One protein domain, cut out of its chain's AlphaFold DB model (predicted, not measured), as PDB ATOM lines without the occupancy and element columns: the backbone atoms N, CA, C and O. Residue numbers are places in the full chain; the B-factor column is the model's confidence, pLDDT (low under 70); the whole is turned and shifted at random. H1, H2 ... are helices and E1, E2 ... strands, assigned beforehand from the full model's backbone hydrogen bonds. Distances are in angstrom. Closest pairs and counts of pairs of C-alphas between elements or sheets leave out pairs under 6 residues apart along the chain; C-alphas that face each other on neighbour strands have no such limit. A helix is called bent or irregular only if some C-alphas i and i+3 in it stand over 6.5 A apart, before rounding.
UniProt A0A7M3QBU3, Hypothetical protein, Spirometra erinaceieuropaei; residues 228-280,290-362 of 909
ATOM      1  N   GLU A 228      77.650 -11.026 -86.160       79.69
ATOM      2  CA  GLU A 228      77.285  -9.861 -85.352       79.69
ATOM      3  C   GLU A 228      76.013  -9.162 -85.862       79.69
ATOM      4  O   GLU A 228      75.311  -8.528 -85.085       79.69
ATOM      5  N   GLN A 229      75.646  -9.370 -87.133       87.38
ATOM      6  CA  GLN A 229      74.363  -8.961 -87.724       87.38
ATOM      7  C   GLN A 229      73.229  -9.971 -87.430       87.38
ATOM      8  O   GLN A 229      72.106  -9.810 -87.911       87.38
ATOM      9  N   CYS A 230      73.507 -11.054 -86.690       86.81
ATOM     10  CA  CYS A 230      72.584 -12.172 -86.499       86.81
ATOM     11  C   CYS A 230      71.974 -12.210 -85.088       86.81
ATOM     12  O   CYS A 230      72.646 -12.497 -84.095       86.81
ATOM     13  N   LEU A 231      70.656 -12.042 -85.035       89.75
ATOM     14  CA  LEU A 231      69.822 -12.140 -83.842       89.75
ATOM     15  C   LEU A 231      69.126 -13.511 -83.777       89.75
ATOM     16  O   LEU A 231      68.686 -14.047 -84.794       89.75
ATOM     17  N   VAL A 232      68.989 -14.080 -82.580       87.69
ATOM     18  CA  VAL A 232      68.256 -15.328 -82.319       87.69
ATOM     19  C   VAL A 232      67.182 -15.083 -81.259       87.69
ATOM     20  O   VAL A 232      67.471 -14.662 -80.136       87.69
ATOM     21  N   ILE A 233      65.934 -15.383 -81.618       87.62
ATOM     22  CA  ILE A 233      64.745 -15.227 -80.781       87.62
ATOM     23  C   ILE A 233      64.230 -16.616 -80.392       87.62
ATOM     24  O   ILE A 233      64.030 -17.489 -81.237       87.62
ATOM     25  N   GLN A 234      64.024 -16.835 -79.097       85.50
ATOM     26  CA  GLN A 234      63.497 -18.075 -78.517       85.50
ATOM     27  C   GLN A 234      62.127 -17.810 -77.884       85.50
ATOM     28  O   GLN A 234      61.870 -16.697 -77.431       85.50
ATOM     29  N   GLY A 235      61.253 -18.821 -77.854       79.75
ATOM     30  CA  GLY A 235      59.921 -18.737 -77.233       79.75
ATOM     31  C   GLY A 235      58.834 -18.051 -78.069       79.75
ATOM     32  O   GLY A 235      57.667 -18.118 -77.702       79.75
ATOM     33  N   LEU A 236      59.176 -17.447 -79.212       83.81
ATOM     34  CA  LEU A 236      58.193 -16.907 -80.154       83.81
ATOM     35  C   LEU A 236      57.387 -18.050 -80.792       83.81
ATOM     36  O   LEU A 236      57.988 -18.955 -81.375       83.81
ATOM     37  N   GLN A 237      56.054 -18.010 -80.694       82.31
ATOM     38  CA  GLN A 237      55.150 -19.034 -81.239       82.31
ATOM     39  C   GLN A 237      55.430 -19.301 -82.727       82.31
ATOM     40  O   GLN A 237      55.808 -18.391 -83.460       82.31
ATOM     41  N   GLU A 238      55.307 -20.554 -83.165       83.12
ATOM     42  CA  GLU A 238      55.588 -20.954 -84.548       83.12
ATOM     43  C   GLU A 238      54.302 -20.878 -85.401       83.12
ATOM     44  O   GLU A 238      53.304 -21.497 -85.022       83.12
ATOM     45  N   PRO A 239      54.284 -20.121 -86.516       81.19
ATOM     46  CA  PRO A 239      53.094 -19.972 -87.352       81.19
ATOM     47  C   PRO A 239      52.792 -21.265 -88.118       81.19
ATOM     48  O   PRO A 239      53.687 -21.893 -88.686       81.19
ATOM     49  N   GLN A 240      51.514 -21.653 -88.157       77.31
ATOM     50  CA  GLN A 240      51.098 -22.959 -88.683       77.31
ATOM     51  C   GLN A 240      50.897 -23.015 -90.203       77.31
ATOM     52  O   GLN A 240      50.726 -24.118 -90.713       77.31
ATOM     53  N   ALA A 241      50.968 -21.874 -90.905       76.62
ATOM     54  CA  ALA A 241      50.718 -21.754 -92.347       76.62
ATOM     55  C   ALA A 241      51.467 -22.803 -93.190       76.62
ATOM     56  O   ALA A 241      52.582 -23.212 -92.845       76.62
ATOM     57  N   ASP A 242      50.869 -23.227 -94.301       71.38
ATOM     58  CA  ASP A 242      51.300 -24.417 -95.036       71.38
ATOM     59  C   ASP A 242      52.482 -24.173 -95.982       71.38
ATOM     60  O   ASP A 242      53.397 -25.009 -96.046       71.38
ATOM     61  N   THR A 243      52.570 -23.012 -96.641       78.94
ATOM     62  CA  THR A 243      53.722 -22.721 -97.507       78.94
ATOM     63  C   THR A 243      54.935 -22.197 -96.719       78.94
ATOM     64  O   THR A 243      54.810 -21.589 -95.650       78.94
ATOM     65  N   PRO A 244      56.170 -22.377 -97.233       77.06
ATOM     66  CA  PRO A 244      57.354 -21.738 -96.655       77.06
ATOM     67  C   PRO A 244      57.308 -20.203 -96.689       77.06
ATOM     68  O   PRO A 244      57.850 -19.580 -95.781       77.06
ATOM     69  N   LYS A 245      56.666 -19.603 -97.706       78.81
ATOM     70  CA  LYS A 245      56.572 -18.144 -97.879       78.81
ATOM     71  C   LYS A 245      55.733 -17.507 -96.771       78.81
ATOM     72  O   LYS A 245      56.218 -16.621 -96.075       78.81
ATOM     73  N   GLU A 246      54.519 -18.011 -96.556       81.88
ATOM     74  CA  GLU A 246      53.594 -17.484 -95.542       81.88
ATOM     75  C   GLU A 246      54.156 -17.627 -94.125       81.88
ATOM     76  O   GLU A 246      54.015 -16.715 -93.318       81.88
ATOM     77  N   ARG A 247      54.860 -18.729 -93.821       81.62
ATOM     78  CA  ARG A 247      55.524 -18.897 -92.515       81.62
ATOM     79  C   ARG A 247      56.605 -17.851 -92.257       81.62
ATOM     80  O   ARG A 247      56.687 -17.354 -91.139       81.62
ATOM     81  N   VAL A 248      57.417 -17.501 -93.261       84.94
ATOM     82  CA  VAL A 248      58.431 -16.440 -93.116       84.94
ATOM     83  C   VAL A 248      57.764 -15.068 -92.986       84.94
ATOM     84  O   VAL A 248      58.171 -14.284 -92.135       84.94
ATOM     85  N   LEU A 249      56.705 -14.797 -93.754       85.00
ATOM     86  CA  LEU A 249      55.943 -13.550 -93.650       85.00
ATOM     87  C   LEU A 249      55.273 -13.397 -92.270       85.00
ATOM     88  O   LEU A 249      55.343 -12.331 -91.663       85.00
ATOM     89  N   ALA A 250      54.697 -14.474 -91.729       84.81
ATOM     90  CA  ALA A 250      54.123 -14.500 -90.387       84.81
ATOM     91  C   ALA A 250      55.191 -14.361 -89.284       84.81
ATOM     92  O   ALA A 250      54.975 -13.631 -88.320       84.81
ATOM     93  N   ASP A 251      56.363 -14.989 -89.436       88.88
ATOM     94  CA  ASP A 251      57.507 -14.797 -88.531       88.88
ATOM     95  C   ASP A 251      58.012 -13.343 -88.529       88.88
ATOM     96  O   ASP A 251      58.357 -12.814 -87.469       88.88
ATOM     97  N   LEU A 252      58.018 -12.679 -89.690       88.75
ATOM     98  CA  LEU A 252      58.345 -11.255 -89.811       88.75
ATOM     99  C   LEU A 252      57.266 -10.362 -89.182       88.75
ATOM    100  O   LEU A 252      57.611  -9.436 -88.454       88.75
ATOM    101  N   GLY A 253      55.977 -10.663 -89.373       85.88
ATOM    102  CA  GLY A 253      54.876  -9.940 -88.720       85.88
ATOM    103  C   GLY A 253      54.911 -10.056 -87.191       85.88
ATOM    104  O   GLY A 253      54.787  -9.056 -86.482       85.88
ATOM    105  N   LEU A 254      55.178 -11.260 -86.670       88.00
ATOM    106  CA  LEU A 254      55.405 -11.494 -85.242       88.00
ATOM    107  C   LEU A 254      56.623 -10.713 -84.722       88.00
ATOM    108  O   LEU A 254      56.562 -10.127 -83.642       88.00
ATOM    109  N   PHE A 255      57.719 -10.662 -85.485       91.31
ATOM    110  CA  PHE A 255      58.888  -9.856 -85.133       91.31
ATOM    111  C   PHE A 255      58.586  -8.349 -85.148       91.31
ATOM    112  O   PHE A 255      58.982  -7.652 -84.214       91.31
ATOM    113  N   GLN A 256      57.826  -7.852 -86.126       88.56
ATOM    114  CA  GLN A 256      57.421  -6.447 -86.195       88.56
ATOM    115  C   GLN A 256      56.559  -6.040 -84.989       88.56
ATOM    116  O   GLN A 256      56.771  -4.972 -84.421       88.56
ATOM    117  N   GLY A 257      55.660  -6.909 -84.512       85.69
ATOM    118  CA  GLY A 257      54.913  -6.673 -83.267       85.69
ATOM    119  C   GLY A 257      55.818  -6.490 -82.037       85.69
ATOM    120  O   GLY A 257      55.562  -5.634 -81.183       85.69
ATOM    121  N   LEU A 258      56.933  -7.229 -81.973       88.00
ATOM    122  CA  LEU A 258      57.956  -7.045 -80.938       88.00
ATOM    123  C   LEU A 258      58.729  -5.730 -81.142       88.00
ATOM    124  O   LEU A 258      58.951  -5.012 -80.166       88.00
ATOM    125  N   LEU A 259      59.098  -5.382 -82.382       86.69
ATOM    126  CA  LEU A 259      59.770  -4.115 -82.707       86.69
ATOM    127  C   LEU A 259      58.923  -2.895 -82.324       86.69
ATOM    128  O   LEU A 259      59.439  -2.002 -81.655       86.69
ATOM    129  N   ASN A 260      57.620  -2.909 -82.611       85.31
ATOM    130  CA  ASN A 260      56.679  -1.846 -82.236       85.31
ATOM    131  C   ASN A 260      56.610  -1.606 -80.708       85.31
ATOM    132  O   ASN A 260      56.197  -0.540 -80.265       85.31
ATOM    133  N   THR A 261      57.036  -2.578 -79.887       83.19
ATOM    134  CA  THR A 261      57.152  -2.442 -78.419       83.19
ATOM    135  C   THR A 261      58.569  -2.032 -77.964       83.19
ATOM    136  O   THR A 261      58.768  -1.576 -76.835       83.19
ATOM    137  N   LEU A 262      59.586  -2.221 -78.809       79.94
ATOM    138  CA  LEU A 262      61.000  -1.965 -78.506       79.94
ATOM    139  C   LEU A 262      61.472  -0.581 -78.954       79.94
ATOM    140  O   LEU A 262      62.259   0.044 -78.236       79.94
ATOM    141  N   LEU A 263      61.010  -0.127 -80.112       80.69
ATOM    142  CA  LEU A 263      61.496   1.052 -80.825       80.69
ATOM    143  C   LEU A 263      60.711   2.325 -80.459       80.69
ATOM    144  O   LEU A 263      59.858   2.322 -79.563       80.69
ATOM    145  N   GLN A 264      61.079   3.433 -81.088       74.62
ATOM    146  CA  GLN A 264      60.353   4.700 -81.139       74.62
ATOM    147  C   GLN A 264      59.820   4.921 -82.573       74.62
ATOM    148  O   GLN A 264      60.285   4.240 -83.486       74.62
ATOM    149  N   PRO A 265      58.838   5.817 -82.806       72.38
ATOM    150  CA  PRO A 265      58.210   5.979 -84.128       72.38
ATOM    151  C   PRO A 265      59.161   6.435 -85.249       72.38
ATOM    152  O   PRO A 265      58.821   6.326 -86.419       72.38
ATOM    153  N   ASP A 266      60.325   6.962 -84.875       74.88
ATOM    154  CA  ASP A 266      61.411   7.456 -85.719       74.88
ATOM    155  C   ASP A 266      62.549   6.433 -85.941       74.88
ATOM    156  O   ASP A 266      63.534   6.739 -86.609       74.88
ATOM    157  N   GLU A 267      62.428   5.216 -85.401       80.00
ATOM    158  CA  GLU A 267      63.444   4.162 -85.489       80.00
ATOM    159  C   GLU A 267      62.962   2.980 -86.345       80.00
ATOM    160  O   GLU A 267      62.143   2.171 -85.908       80.00
ATOM    161  N   GLU A 268      63.526   2.820 -87.544       81.62
ATOM    162  CA  GLU A 268      63.313   1.640 -88.391       81.62
ATOM    163  C   GLU A 268      64.434   0.602 -88.227       81.62
ATOM    164  O   GLU A 268      65.588   0.941 -87.970       81.62
ATOM    165  N   ILE A 269      64.118  -0.685 -88.423       87.25
ATOM    166  CA  ILE A 269      65.113  -1.769 -88.471       87.25
ATOM    167  C   ILE A 269      64.949  -2.568 -89.761       87.25
ATOM    168  O   ILE A 269      63.949  -3.249 -89.980       87.25
ATOM    169  N   SER A 270      65.986  -2.537 -90.597       86.56
ATOM    170  CA  SER A 270      66.049  -3.317 -91.835       86.56
ATOM    171  C   SER A 270      66.448  -4.773 -91.568       86.56
ATOM    172  O   SER A 270      67.537  -5.056 -91.055       86.56
ATOM    173  N   VAL A 271      65.569  -5.701 -91.954       88.62
ATOM    174  CA  VAL A 271      65.791  -7.153 -91.922       88.62
ATOM    175  C   VAL A 271      66.255  -7.629 -93.297       88.62
ATOM    176  O   VAL A 271      65.583  -7.384 -94.291       88.62
ATOM    177  N   LEU A 272      67.375  -8.352 -93.353       86.44
ATOM    178  CA  LEU A 272      67.872  -8.991 -94.576       86.44
ATOM    179  C   LEU A 272      67.321 -10.410 -94.763       86.44
ATOM    180  O   LEU A 272      67.154 -10.866 -95.890       86.44
ATOM    181  N   LYS A 273      67.098 -11.158 -93.670       86.31
ATOM    182  CA  LYS A 273      66.652 -12.562 -93.740       86.31
ATOM    183  C   LYS A 273      66.045 -13.040 -92.423       86.31
ATOM    184  O   LYS A 273      66.564 -12.701 -91.363       86.31
ATOM    185  N   ALA A 274      65.034 -13.904 -92.474       88.06
ATOM    186  CA  ALA A 274      64.476 -14.581 -91.300       88.06
ATOM    187  C   ALA A 274      64.250 -16.076 -91.585       88.06
ATOM    188  O   ALA A 274      63.785 -16.434 -92.664       88.06
ATOM    189  N   PHE A 275      64.616 -16.955 -90.646       86.94
ATOM    190  CA  PHE A 275      64.396 -18.404 -90.751       86.94
ATOM    191  C   PHE A 275      64.437 -19.124 -89.391       86.94
ATOM    192  O   PHE A 275      65.287 -18.851 -88.540       86.94
ATOM    193  N   ARG A 276      63.542 -20.099 -89.188       85.94
ATOM    194  CA  ARG A 276      63.532 -20.974 -87.999       85.94
ATOM    195  C   ARG A 276      64.687 -21.983 -88.044       85.94
ATOM    196  O   ARG A 276      64.986 -22.555 -89.090       85.94
ATOM    197  N   LEU A 277      65.322 -22.229 -86.899       82.12
ATOM    198  CA  LEU A 277      66.442 -23.160 -86.753       82.12
ATOM    199  C   LEU A 277      65.959 -24.589 -86.443       82.12
ATOM    200  O   LEU A 277      65.185 -24.802 -85.513       82.12
ATOM    201  N   GLY A 278      66.480 -25.574 -87.183       77.44
ATOM    202  CA  GLY A 278      66.121 -26.997 -87.054       77.44
ATOM    203  C   GLY A 278      64.968 -27.428 -87.970       77.44
ATOM    204  O   GLY A 278      64.259 -26.591 -88.528       77.44
ATOM    205  N   LYS A 279      64.776 -28.741 -88.149       69.81
ATOM    206  CA  LYS A 279      63.661 -29.308 -88.939       69.81
ATOM    207  C   LYS A 279      62.335 -29.201 -88.160       69.81
ATOM    208  O   LYS A 279      62.353 -29.255 -86.932       69.81
ATOM    209  N   ARG A 280      61.195 -29.054 -88.855       67.31
ATOM    210  CA  ARG A 280      59.846 -29.244 -88.268       67.31
ATOM    211  C   ARG A 280      59.675 -30.750 -88.014       67.31
ATOM    212  O   ARG A 280      60.066 -31.527 -88.884       67.31
ATOM    213  N   PRO A 290      58.622 -23.739 -79.128       78.44
ATOM    214  CA  PRO A 290      58.700 -23.446 -80.562       78.44
ATOM    215  C   PRO A 290      60.152 -23.306 -81.047       78.44
ATOM    216  O   PRO A 290      61.038 -22.910 -80.279       78.44
ATOM    217  N   ARG A 291      60.414 -23.593 -82.334       85.12
ATOM    218  CA  ARG A 291      61.780 -23.536 -82.888       85.12
ATOM    219  C   ARG A 291      62.344 -22.108 -82.819       85.12
ATOM    220  O   ARG A 291      61.615 -21.167 -83.138       85.12
ATOM    221  N   PRO A 292      63.629 -21.903 -82.463       86.56
ATOM    222  CA  PRO A 292      64.215 -20.564 -82.430       86.56
ATOM    223  C   PRO A 292      64.185 -19.894 -83.808       86.56
ATOM    224  O   PRO A 292      64.575 -20.509 -84.799       86.56
ATOM    225  N   LEU A 293      63.768 -18.633 -83.867       89.56
ATOM    226  CA  LEU A 293      63.826 -17.808 -85.072       89.56
ATOM    227  C   LEU A 293      65.193 -17.120 -85.139       89.56
ATOM    228  O   LEU A 293      65.559 -16.394 -84.215       89.56
ATOM    229  N   LYS A 294      65.956 -17.338 -86.213       91.31
ATOM    230  CA  LYS A 294      67.143 -16.536 -86.526       91.31
ATOM    231  C   LYS A 294      66.760 -15.436 -87.511       91.31
ATOM    232  O   LYS A 294      66.131 -15.708 -88.531       91.31
ATOM    233  N   ILE A 295      67.187 -14.216 -87.212       91.19
ATOM    234  CA  ILE A 295      67.013 -13.029 -88.047       91.19
ATOM    235  C   ILE A 295      68.400 -12.455 -88.354       91.19
ATOM    236  O   ILE A 295      69.277 -12.423 -87.490       91.19
ATOM    237  N   VAL A 296      68.611 -12.038 -89.597       89.88
ATOM    238  CA  VAL A 296      69.789 -11.304 -90.063       89.88
ATOM    239  C   VAL A 296      69.343  -9.874 -90.337       89.88
ATOM    240  O   VAL A 296      68.402  -9.668 -91.103       89.88
ATOM    241  N   LEU A 297      69.986  -8.903 -89.696       91.31
ATOM    242  CA  LEU A 297      69.703  -7.474 -89.847       91.31
ATOM    243  C   LEU A 297      70.735  -6.824 -90.774       91.31
ATOM    244  O   LEU A 297      71.788  -7.403 -91.036       91.31
ATOM    245  N   SER A 298      70.443  -5.624 -91.277       86.12
ATOM    246  CA  SER A 298      71.355  -4.884 -92.166       86.12
ATOM    247  C   SER A 298      72.717  -4.574 -91.532       86.12
ATOM    248  O   SER A 298      73.730  -4.532 -92.225       86.12
ATOM    249  N   CYS A 299      72.749  -4.349 -90.219       82.88
ATOM    250  CA  CYS A 299      73.940  -3.951 -89.483       82.88
ATOM    251  C   CYS A 299      73.898  -4.442 -88.024       82.88
ATOM    252  O   CYS A 299      72.895  -4.996 -87.560       82.88
ATOM    253  N   LYS A 300      75.016  -4.274 -87.311       84.44
ATOM    254  CA  LYS A 300      75.211  -4.735 -85.926       84.44
ATOM    255  C   LYS A 300      74.458  -3.858 -84.924       84.44
ATOM    256  O   LYS A 300      73.904  -4.347 -83.944       84.44
ATOM    257  N   GLU A 301      74.361  -2.572 -85.223       84.88
ATOM    258  CA  GLU A 301      73.762  -1.533 -84.388       84.88
ATOM    259  C   GLU A 301      72.275  -1.825 -84.144       84.88
ATOM    260  O   GLU A 301      71.784  -1.649 -83.031       84.88
ATOM    261  N   HIS A 302      71.570  -2.379 -85.139       87.50
ATOM    262  CA  HIS A 302      70.193  -2.860 -84.981       87.50
ATOM    263  C   HIS A 302      70.087  -4.056 -84.013       87.50
ATOM    264  O   HIS A 302      69.118  -4.153 -83.256       87.50
ATOM    265  N   VAL A 303      71.080  -4.955 -83.991       81.00
ATOM    266  CA  VAL A 303      71.129  -6.081 -83.040       81.00
ATOM    267  C   VAL A 303      71.349  -5.549 -81.622       81.00
ATOM    268  O   VAL A 303      70.592  -5.904 -80.717       81.00
ATOM    269  N   ASP A 304      72.312  -4.649 -81.423       77.19
ATOM    270  CA  ASP A 304      72.608  -4.059 -80.112       77.19
ATOM    271  C   ASP A 304      71.476  -3.143 -79.597       77.19
ATOM    272  O   ASP A 304      71.150  -3.157 -78.402       77.19
ATOM    273  N   LEU A 305      70.778  -2.425 -80.483       78.31
ATOM    274  CA  LEU A 305      69.572  -1.655 -80.157       78.31
ATOM    275  C   LEU A 305      68.457  -2.562 -79.605       78.31
ATOM    276  O   LEU A 305      67.899  -2.294 -78.538       78.31
ATOM    277  N   ILE A 306      68.188  -3.693 -80.262       78.62
ATOM    278  CA  ILE A 306      67.213  -4.687 -79.787       78.62
ATOM    279  C   ILE A 306      67.676  -5.331 -78.469       78.62
ATOM    280  O   ILE A 306      66.900  -5.429 -77.510       78.62
ATOM    281  N   LEU A 307      68.940  -5.759 -78.377       78.25
ATOM    282  CA  LEU A 307      69.482  -6.432 -77.190       78.25
ATOM    283  C   LEU A 307      69.584  -5.504 -75.968       78.25
ATOM    284  O   LEU A 307      69.454  -5.981 -74.834       78.25
ATOM    285  N   SER A 308      69.762  -4.197 -76.160       65.38
ATOM    286  CA  SER A 308      69.712  -3.217 -75.069       65.38
ATOM    287  C   SER A 308      68.280  -2.969 -74.580       65.38
ATOM    288  O   SER A 308      68.065  -2.862 -73.373       65.38
ATOM    289  N   ARG A 309      67.278  -2.960 -75.475       76.06
ATOM    290  CA  ARG A 309      65.877  -2.620 -75.145       76.06
ATOM    291  C   ARG A 309      64.960  -3.796 -74.809       76.06
ATOM    292  O   ARG A 309      63.885  -3.566 -74.254       76.06
ATOM    293  N   ARG A 310      65.382  -5.049 -75.041       73.50
ATOM    294  CA  ARG A 310      64.613  -6.296 -74.776       73.50
ATOM    295  C   ARG A 310      63.931  -6.394 -73.403       73.50
ATOM    296  O   ARG A 310      62.973  -7.145 -73.255       73.50
ATOM    297  N   PHE A 311      64.373  -5.634 -72.395       62.97
ATOM    298  CA  PHE A 311      63.702  -5.565 -71.093       62.97
ATOM    299  C   PHE A 311      62.276  -4.982 -71.160       62.97
ATOM    300  O   PHE A 311      61.466  -5.323 -70.297       62.97
ATOM    301  N   ARG A 312      61.944  -4.154 -72.169       70.31
ATOM    302  CA  ARG A 312      60.587  -3.611 -72.391       70.31
ATOM    303  C   ARG A 312      59.545  -4.726 -72.563       70.31
ATOM    304  O   ARG A 312      58.459  -4.645 -72.000       70.31
ATOM    305  N   LEU A 313      59.915  -5.806 -73.252       65.31
ATOM    306  CA  LEU A 313      59.044  -6.950 -73.554       65.31
ATOM    307  C   LEU A 313      58.737  -7.848 -72.343       65.31
ATOM    308  O   LEU A 313      57.849  -8.691 -72.420       65.31
ATOM    309  N   LYS A 314      59.436  -7.678 -71.211       56.66
ATOM    310  CA  LYS A 314      59.380  -8.595 -70.055       56.66
ATOM    311  C   LYS A 314      57.977  -8.776 -69.451       56.66
ATOM    312  O   LYS A 314      57.732  -9.799 -68.820       56.66
ATOM    313  N   TYR A 315      57.091  -7.794 -69.614       52.81
ATOM    314  CA  TYR A 315      55.721  -7.843 -69.090       52.81
ATOM    315  C   TYR A 315      54.684  -8.229 -70.151       52.81
ATOM    316  O   TYR A 315      53.752  -8.957 -69.825       52.81
ATOM    317  N   SER A 316      54.858  -7.784 -71.402       62.84
ATOM    318  CA  SER A 316      53.917  -8.034 -72.505       62.84
ATOM    319  C   SER A 316      54.123  -9.380 -73.205       62.84
ATOM    320  O   SER A 316      53.156  -9.979 -73.657       62.84
ATOM    321  N   HIS A 317      55.360  -9.877 -73.273       68.81
ATOM    322  CA  HIS A 317      55.734 -11.075 -74.032       68.81
ATOM    323  C   HIS A 317      56.556 -12.033 -73.157       68.81
ATOM    324  O   HIS A 317      57.746 -12.275 -73.380       68.81
ATOM    325  N   GLN A 318      55.921 -12.558 -72.106       63.03
ATOM    326  CA  GLN A 318      56.560 -13.516 -71.201       63.03
ATOM    327  C   GLN A 318      56.981 -14.786 -71.959       63.03
ATOM    328  O   GLN A 318      56.226 -15.324 -72.760       63.03
ATOM    329  N   GLY A 319      58.203 -15.260 -71.708       69.38
ATOM    330  CA  GLY A 319      58.775 -16.431 -72.383       69.38
ATOM    331  C   GLY A 319      59.520 -16.141 -73.694       69.38
ATOM    332  O   GLY A 319      60.228 -17.026 -74.167       69.38
ATOM    333  N   VAL A 320      59.442 -14.925 -74.250       77.81
ATOM    334  CA  VAL A 320      60.229 -14.537 -75.435       77.81
ATOM    335  C   VAL A 320      61.618 -14.033 -75.017       77.81
ATOM    336  O   VAL A 320      61.744 -13.141 -74.178       77.81
ATOM    337  N   PHE A 321      62.683 -14.582 -75.612       78.31
ATOM    338  CA  PHE A 321      64.074 -14.263 -75.257       78.31
ATOM    339  C   PHE A 321      64.938 -13.923 -76.475       78.31
ATOM    340  O   PHE A 321      64.969 -14.669 -77.449       78.31
ATOM    341  N   PHE A 322      65.712 -12.839 -76.367       80.81
ATOM    342  CA  PHE A 322      66.587 -12.307 -77.419       80.81
ATOM    343  C   PHE A 322      68.070 -12.538 -77.085       80.81
ATOM    344  O   PHE A 322      68.537 -12.119 -76.016       80.81
ATOM    345  N   GLN A 323      68.803 -13.189 -77.992       79.62
ATOM    346  CA  GLN A 323      70.217 -13.575 -77.863       79.62
ATOM    347  C   GLN A 323      70.974 -13.338 -79.192       79.62
ATOM    348  O   GLN A 323      70.355 -13.447 -80.247       79.62
ATOM    349  N   PRO A 324      72.285 -13.038 -79.186       82.25
ATOM    350  CA  PRO A 324      73.104 -13.002 -80.407       82.25
ATOM    351  C   PRO A 324      73.426 -14.422 -80.927       82.25
ATOM    352  O   PRO A 324      73.332 -15.399 -80.177       82.25
ATOM    353  N   ASP A 325      73.845 -14.565 -82.192       82.38
ATOM    354  CA  ASP A 325      74.264 -15.859 -82.775       82.38
ATOM    355  C   ASP A 325      75.681 -16.298 -82.347       82.38
ATOM    356  O   ASP A 325      76.624 -16.343 -83.148       82.38
ATOM    357  N   TYR A 326      75.791 -16.684 -81.072       76.19
ATOM    358  CA  TYR A 326      76.983 -17.263 -80.442       76.19
ATOM    359  C   TYR A 326      77.742 -18.247 -81.347       76.19
ATOM    360  O   TYR A 326      77.151 -19.078 -82.052       76.19
ATOM    361  N   THR A 327      79.070 -18.220 -81.276       71.31
ATOM    362  CA  THR A 327      79.961 -19.188 -81.932       71.31
ATOM    363  C   THR A 327      79.775 -20.612 -81.372       71.31
ATOM    364  O   THR A 327      79.218 -20.792 -80.284       71.31
ATOM    365  N   PRO A 328      80.214 -21.677 -82.078       70.69
ATOM    366  CA  PRO A 328      80.093 -23.044 -81.566       70.69
ATOM    367  C   PRO A 328      80.739 -23.276 -80.180       70.69
ATOM    368  O   PRO A 328      80.066 -23.892 -79.349       70.69
ATOM    369  N   PRO A 329      81.946 -22.753 -79.858       68.44
ATOM    370  CA  PRO A 329      82.519 -22.861 -78.511       68.44
ATOM    371  C   PRO A 329      81.666 -22.185 -77.429       68.44
ATOM    372  O   PRO A 329      81.406 -22.779 -76.384       68.44
ATOM    373  N   GLU A 330      81.150 -20.980 -77.690       70.25
ATOM    374  CA  GLU A 330      80.266 -20.277 -76.751       70.25
ATOM    375  C   GLU A 330      78.954 -21.030 -76.515       70.25
ATOM    376  O   GLU A 330      78.482 -21.101 -75.381       70.25
ATOM    377  N   ARG A 331      78.377 -21.656 -77.554       70.00
ATOM    378  CA  ARG A 331      77.198 -22.527 -77.400       70.00
ATOM    379  C   ARG A 331      77.493 -23.734 -76.515       70.00
ATOM    380  O   ARG A 331      76.615 -24.130 -75.755       70.00
ATOM    381  N   ILE A 332      78.688 -24.320 -76.607       71.38
ATOM    382  CA  ILE A 332      79.105 -25.441 -75.753       71.38
ATOM    383  C   ILE A 332      79.234 -24.960 -74.302       71.38
ATOM    384  O   ILE A 332      78.540 -25.492 -73.435       71.38
ATOM    385  N   LYS A 333      79.989 -23.880 -74.054       74.06
ATOM    386  CA  LYS A 333      80.139 -23.276 -72.717       74.06
ATOM    387  C   LYS A 333      78.790 -22.877 -72.105       74.06
ATOM    388  O   LYS A 333      78.525 -23.141 -70.936       74.06
ATOM    389  N   ARG A 334      77.884 -22.302 -72.904       71.06
ATOM    390  CA  ARG A 334      76.540 -21.907 -72.457       71.06
ATOM    391  C   ARG A 334      75.603 -23.099 -72.233       71.06
ATOM    392  O   ARG A 334      74.764 -23.023 -71.342       71.06
ATOM    393  N   ARG A 335      75.753 -24.209 -72.969       73.56
ATOM    394  CA  ARG A 335      75.046 -25.475 -72.683       73.56
ATOM    395  C   ARG A 335      75.508 -26.088 -71.365       73.56
ATOM    396  O   ARG A 335      74.652 -26.409 -70.552       73.56
ATOM    397  N   GLN A 336      76.821 -26.151 -71.130       79.19
ATOM    398  CA  GLN A 336      77.396 -26.615 -69.862       79.19
ATOM    399  C   GLN A 336      76.854 -25.796 -68.683       79.19
ATOM    400  O   GLN A 336      76.320 -26.369 -67.741       79.19
ATOM    401  N   LEU A 337      76.853 -24.460 -68.785       79.19
ATOM    402  CA  LEU A 337      76.254 -23.577 -67.773       79.19
ATOM    403  C   LEU A 337      74.747 -23.817 -67.564       79.19
ATOM    404  O   LEU A 337      74.271 -23.709 -66.441       79.19
ATOM    405  N   VAL A 338      73.973 -24.143 -68.608       74.38
ATOM    406  CA  VAL A 338      72.536 -24.469 -68.475       74.38
ATOM    407  C   VAL A 338      72.311 -25.852 -67.852       74.38
ATOM    408  O   VAL A 338      71.332 -26.031 -67.129       74.38
ATOM    409  N   GLN A 339      73.194 -26.819 -68.101       78.88
ATOM    410  CA  GLN A 339      73.153 -28.136 -67.458       78.88
ATOM    411  C   GLN A 339      73.521 -28.026 -65.973       78.88
ATOM    412  O   GLN A 339      72.766 -28.507 -65.134       78.88
ATOM    413  N   GLU A 340      74.596 -27.307 -65.654       82.44
ATOM    414  CA  GLU A 340      75.036 -27.020 -64.284       82.44
ATOM    415  C   GLU A 340      73.978 -26.226 -63.497       82.44
ATOM    416  O   GLU A 340      73.635 -26.586 -62.373       82.44
ATOM    417  N   LEU A 341      73.371 -25.201 -64.110       77.38
ATOM    418  CA  LEU A 341      72.264 -24.451 -63.508       77.38
ATOM    419  C   LEU A 341      71.096 -25.372 -63.128       77.38
ATOM    420  O   LEU A 341      70.532 -25.231 -62.045       77.38
ATOM    421  N   ARG A 342      70.730 -26.302 -64.018       77.56
ATOM    422  CA  ARG A 342      69.652 -27.268 -63.771       77.56
ATOM    423  C   ARG A 342      70.023 -28.261 -62.677       77.56
ATOM    424  O   ARG A 342      69.183 -28.506 -61.824       77.56
ATOM    425  N   LEU A 343      71.253 -28.777 -62.680       82.06
ATOM    426  CA  LEU A 343      71.753 -29.710 -61.668       82.06
ATOM    427  C   LEU A 343      71.688 -29.089 -60.266       82.06
ATOM    428  O   LEU A 343      71.121 -29.677 -59.348       82.06
ATOM    429  N   ARG A 344      72.178 -27.854 -60.121       80.88
ATOM    430  CA  ARG A 344      72.112 -27.099 -58.864       80.88
ATOM    431  C   ARG A 344      70.669 -26.811 -58.435       80.88
ATOM    432  O   ARG A 344      70.317 -27.039 -57.281       80.88
ATOM    433  N   GLN A 345      69.793 -26.437 -59.373       76.50
ATOM    434  CA  GLN A 345      68.358 -26.269 -59.103       76.50
ATOM    435  C   GLN A 345      67.665 -27.578 -58.669       76.50
ATOM    436  O   GLN A 345      66.834 -27.537 -57.764       76.50
ATOM    437  N   THR A 346      68.013 -28.738 -59.243       78.31
ATOM    438  CA  THR A 346      67.502 -30.046 -58.780       78.31
ATOM    439  C   THR A 346      68.083 -30.474 -57.434       78.31
ATOM    440  O   THR A 346      67.404 -31.166 -56.683       78.31
ATOM    441  N   ASN A 347      69.282 -30.001 -57.084       79.62
ATOM    442  CA  ASN A 347      69.906 -30.208 -55.773       79.62
ATOM    443  C   ASN A 347      69.353 -29.262 -54.682       79.62
ATOM    444  O   ASN A 347      69.875 -29.233 -53.571       79.62
ATOM    445  N   GLY A 348      68.301 -28.489 -54.982       64.25
ATOM    446  CA  GLY A 348      67.618 -27.607 -54.034       64.25
ATOM    447  C   GLY A 348      68.079 -26.147 -54.047       64.25
ATOM    448  O   GLY A 348      67.480 -25.330 -53.347       64.25
ATOM    449  N   GLU A 349      69.077 -25.776 -54.858       71.19
ATOM    450  CA  GLU A 349      69.532 -24.385 -54.980       71.19
ATOM    451  C   GLU A 349      68.528 -23.546 -55.784       71.19
ATOM    452  O   GLU A 349      68.629 -23.356 -57.003       71.19
ATOM    453  N   GLN A 350      67.511 -23.048 -55.083       61.94
ATOM    454  CA  GLN A 350      66.542 -22.129 -55.660       61.94
ATOM    455  C   GLN A 350      67.184 -20.787 -56.014       61.94
ATOM    456  O   GLN A 350      68.217 -20.388 -55.490       61.94
ATOM    457  N   GLY A 351      66.543 -20.065 -56.931       59.91
ATOM    458  CA  GLY A 351      66.957 -18.704 -57.241       59.91
ATOM    459  C   GLY A 351      68.270 -18.581 -58.016       59.91
ATOM    460  O   GLY A 351      68.773 -17.481 -58.093       59.91
ATOM    461  N   LEU A 352      68.829 -19.607 -58.658       70.25
ATOM    462  CA  LEU A 352      70.001 -19.416 -59.535       70.25
ATOM    463  C   LEU A 352      69.630 -18.903 -60.951       70.25
ATOM    464  O   LEU A 352      68.577 -19.252 -61.490       70.25
ATOM    465  N   VAL A 353      70.512 -18.115 -61.589       61.84
ATOM    466  CA  VAL A 353      70.452 -17.697 -63.013       61.84
ATOM    467  C   VAL A 353      71.842 -17.587 -63.653       61.84
ATOM    468  O   VAL A 353      72.837 -17.377 -62.970       61.84
ATOM    469  N   ILE A 354      71.915 -17.658 -64.989       59.91
ATOM    470  CA  ILE A 354      73.161 -17.415 -65.741       59.91
ATOM    471  C   ILE A 354      73.266 -15.940 -66.146       59.91
ATOM    472  O   ILE A 354      72.439 -15.447 -66.917       59.91
ATOM    473  N   TYR A 355      74.330 -15.272 -65.705       52.03
ATOM    474  CA  TYR A 355      74.674 -13.888 -66.040       52.03
ATOM    475  C   TYR A 355      76.168 -13.796 -66.387       52.03
ATOM    476  O   TYR A 355      76.983 -14.443 -65.742       52.03
ATOM    477  N   ASN A 356      76.531 -13.054 -67.440       54.38
ATOM    478  CA  ASN A 356      77.913 -12.906 -67.940       54.38
ATOM    479  C   ASN A 356      78.731 -14.222 -67.996       54.38
ATOM    480  O   ASN A 356      79.899 -14.271 -67.628       54.38
ATOM    481  N   ASN A 357      78.097 -15.306 -68.467       60.84
ATOM    482  CA  ASN A 357      78.660 -16.664 -68.545       60.84
ATOM    483  C   ASN A 357      79.141 -17.271 -67.205       60.84
ATOM    484  O   ASN A 357      79.933 -18.211 -67.209       60.84
ATOM    485  N   CYS A 358      78.599 -16.802 -66.081       58.84
ATOM    486  CA  CYS A 358      78.671 -17.439 -64.765       58.84
ATOM    487  C   CYS A 358      77.257 -17.802 -64.279       58.84
ATOM    488  O   CYS A 358      76.272 -17.223 -64.742       58.84
ATOM    489  N   ILE A 359      77.146 -18.741 -63.338       73.00
ATOM    490  CA  ILE A 359      75.914 -18.960 -62.567       73.00
ATOM    491  C   ILE A 359      76.005 -18.103 -61.308       73.00
ATOM    492  O   ILE A 359      76.987 -18.192 -60.575       73.00
ATOM    493  N   ILE A 360      74.990 -17.277 -61.078       66.44
ATOM    494  CA  ILE A 360      74.859 -16.417 -59.901       66.44
ATOM    495  C   ILE A 360      73.516 -16.673 -59.224       66.44
ATOM    496  O   ILE A 360      72.558 -17.114 -59.868       66.44
ATOM    497  N   GLU A 361      73.412 -16.333 -57.945       58.09
ATOM    498  CA  GLU A 361      72.112 -16.237 -57.294       58.09
ATOM    499  C   GLU A 361      71.368 -15.003 -57.830       58.09
ATOM    500  O   GLU A 361      71.841 -13.869 -57.769       58.09
ATOM    501  N   ARG A 362      70.205 -15.248 -58.431       44.06
ATOM    502  CA  ARG A 362      69.195 -14.275 -58.845       44.06
ATOM    503  C   ARG A 362      68.721 -13.572 -57.576       44.06
ATOM    504  O   ARG A 362      68.049 -14.218 -56.774       44.06
TER     505      ARG A 362
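Overview. This is residues 228 to 280 and 290 to 362 of the 909 residues of the protein "Hypothetical protein" of Spirometra erinaceieuropaei (UniProt A0A7M3QBU3). Two lobes stand at the two ends of a short connection: the larger is a twisted four-stranded sheet with H1 and H2 packed over one face, and the smaller is the long helix H3 with the hairpin E5 and E6 packed on it. Residues 325 to 327 lead from E4, an edge strand of the large sheet, into H3. The printed part has 126 residues with three named helices and six named strands, in the order E1 H1 E2 E3 H2 E4 H3 E5 E6, a mixed class; the large sheet runs E2 E3 E1 E4, all antiparallel. It is only just compact, close to loose, with a radius of gyration of the C-alphas of 16.1 A and spans of 45 by 35 by 29 A.

Along the chain. Find C-alpha 230 at (72.584, -12.172, -86.499); from there E1 runs to residue 234. H1, residues 244 to 262, is 27.1 A long, and E2 follows at residues 271 to 276, 14.5 A. Past the cut, look for E3 at residues 293 to 297, then H2 at residues 300 to 314, 22.7 A. H2 is irregular: C-alphas 308 and 311 are 7.6 A apart. E4 is residues 321 to 324. H3 starts at C-alpha 328, (80.093, -23.044, -81.566), and runs 27.0 A to residue 346. E5 is residues 352 to 355, and E6, residues 358 to 361, ends at (72.112, -16.237, -57.294).

Arrangement. Begin at the large sheet, only just strongly twisted, its C-alphas up to 4.3 A off the best plane. Between E2 and E3 look for N 275 and O 294, 2.9 A; between E3 and E1, N 231 and O 295, 2.8 A; between E1 and E4, N 232 and O 323, 2.8 A. H1 and H2 on one face of this sheet make two layers, helices over strands. H1 lies over E2 and E3, across the strands, at a height over the sheet of 9.1 A; C-alphas 248 and 274 are its closest to E2, 6.6 A. H2 lies over E1 and E4, along the strands, at a height of 8.6 A; C-alphas 307 and 322 are its closest to E4, 6.6 A. E1, H1, E2 and E3, H2, E4 are split strand-helix-strand units, each with another strand between its two same-way strands, and both crossovers are right-handed. H1, with residues 258 to 262 alone, touches H2, closest at C-alphas 262 and 309, 6.0 A; they are only just about perpendicular at 72 degrees. H3 is not on this sheet and is apart from H1 and H2. The closest C-alphas of H3 and E5 are 341 and 352, 6.8 A. In the hairpin E5 and E6, N 353 and O 360 are 2.9 A apart. Each O i to N i+4 pair is within hydrogen-bond range in H3, against 14 of 15 in H1 and 7 of 11 in H2.

Size, cuts and confidence. The C-alphas farthest apart are those of Asp 266 and Asn 347, 48.9 A. Residues 281 to 289 are not printed, and C-alphas 280 and 290 across the cut are 9.7 A apart. Of the links printed whole, none is long. The mean pLDDT of the printed part is 77.5; 24 residues are under 70, among them residues 313 to 319 and 353 to 358.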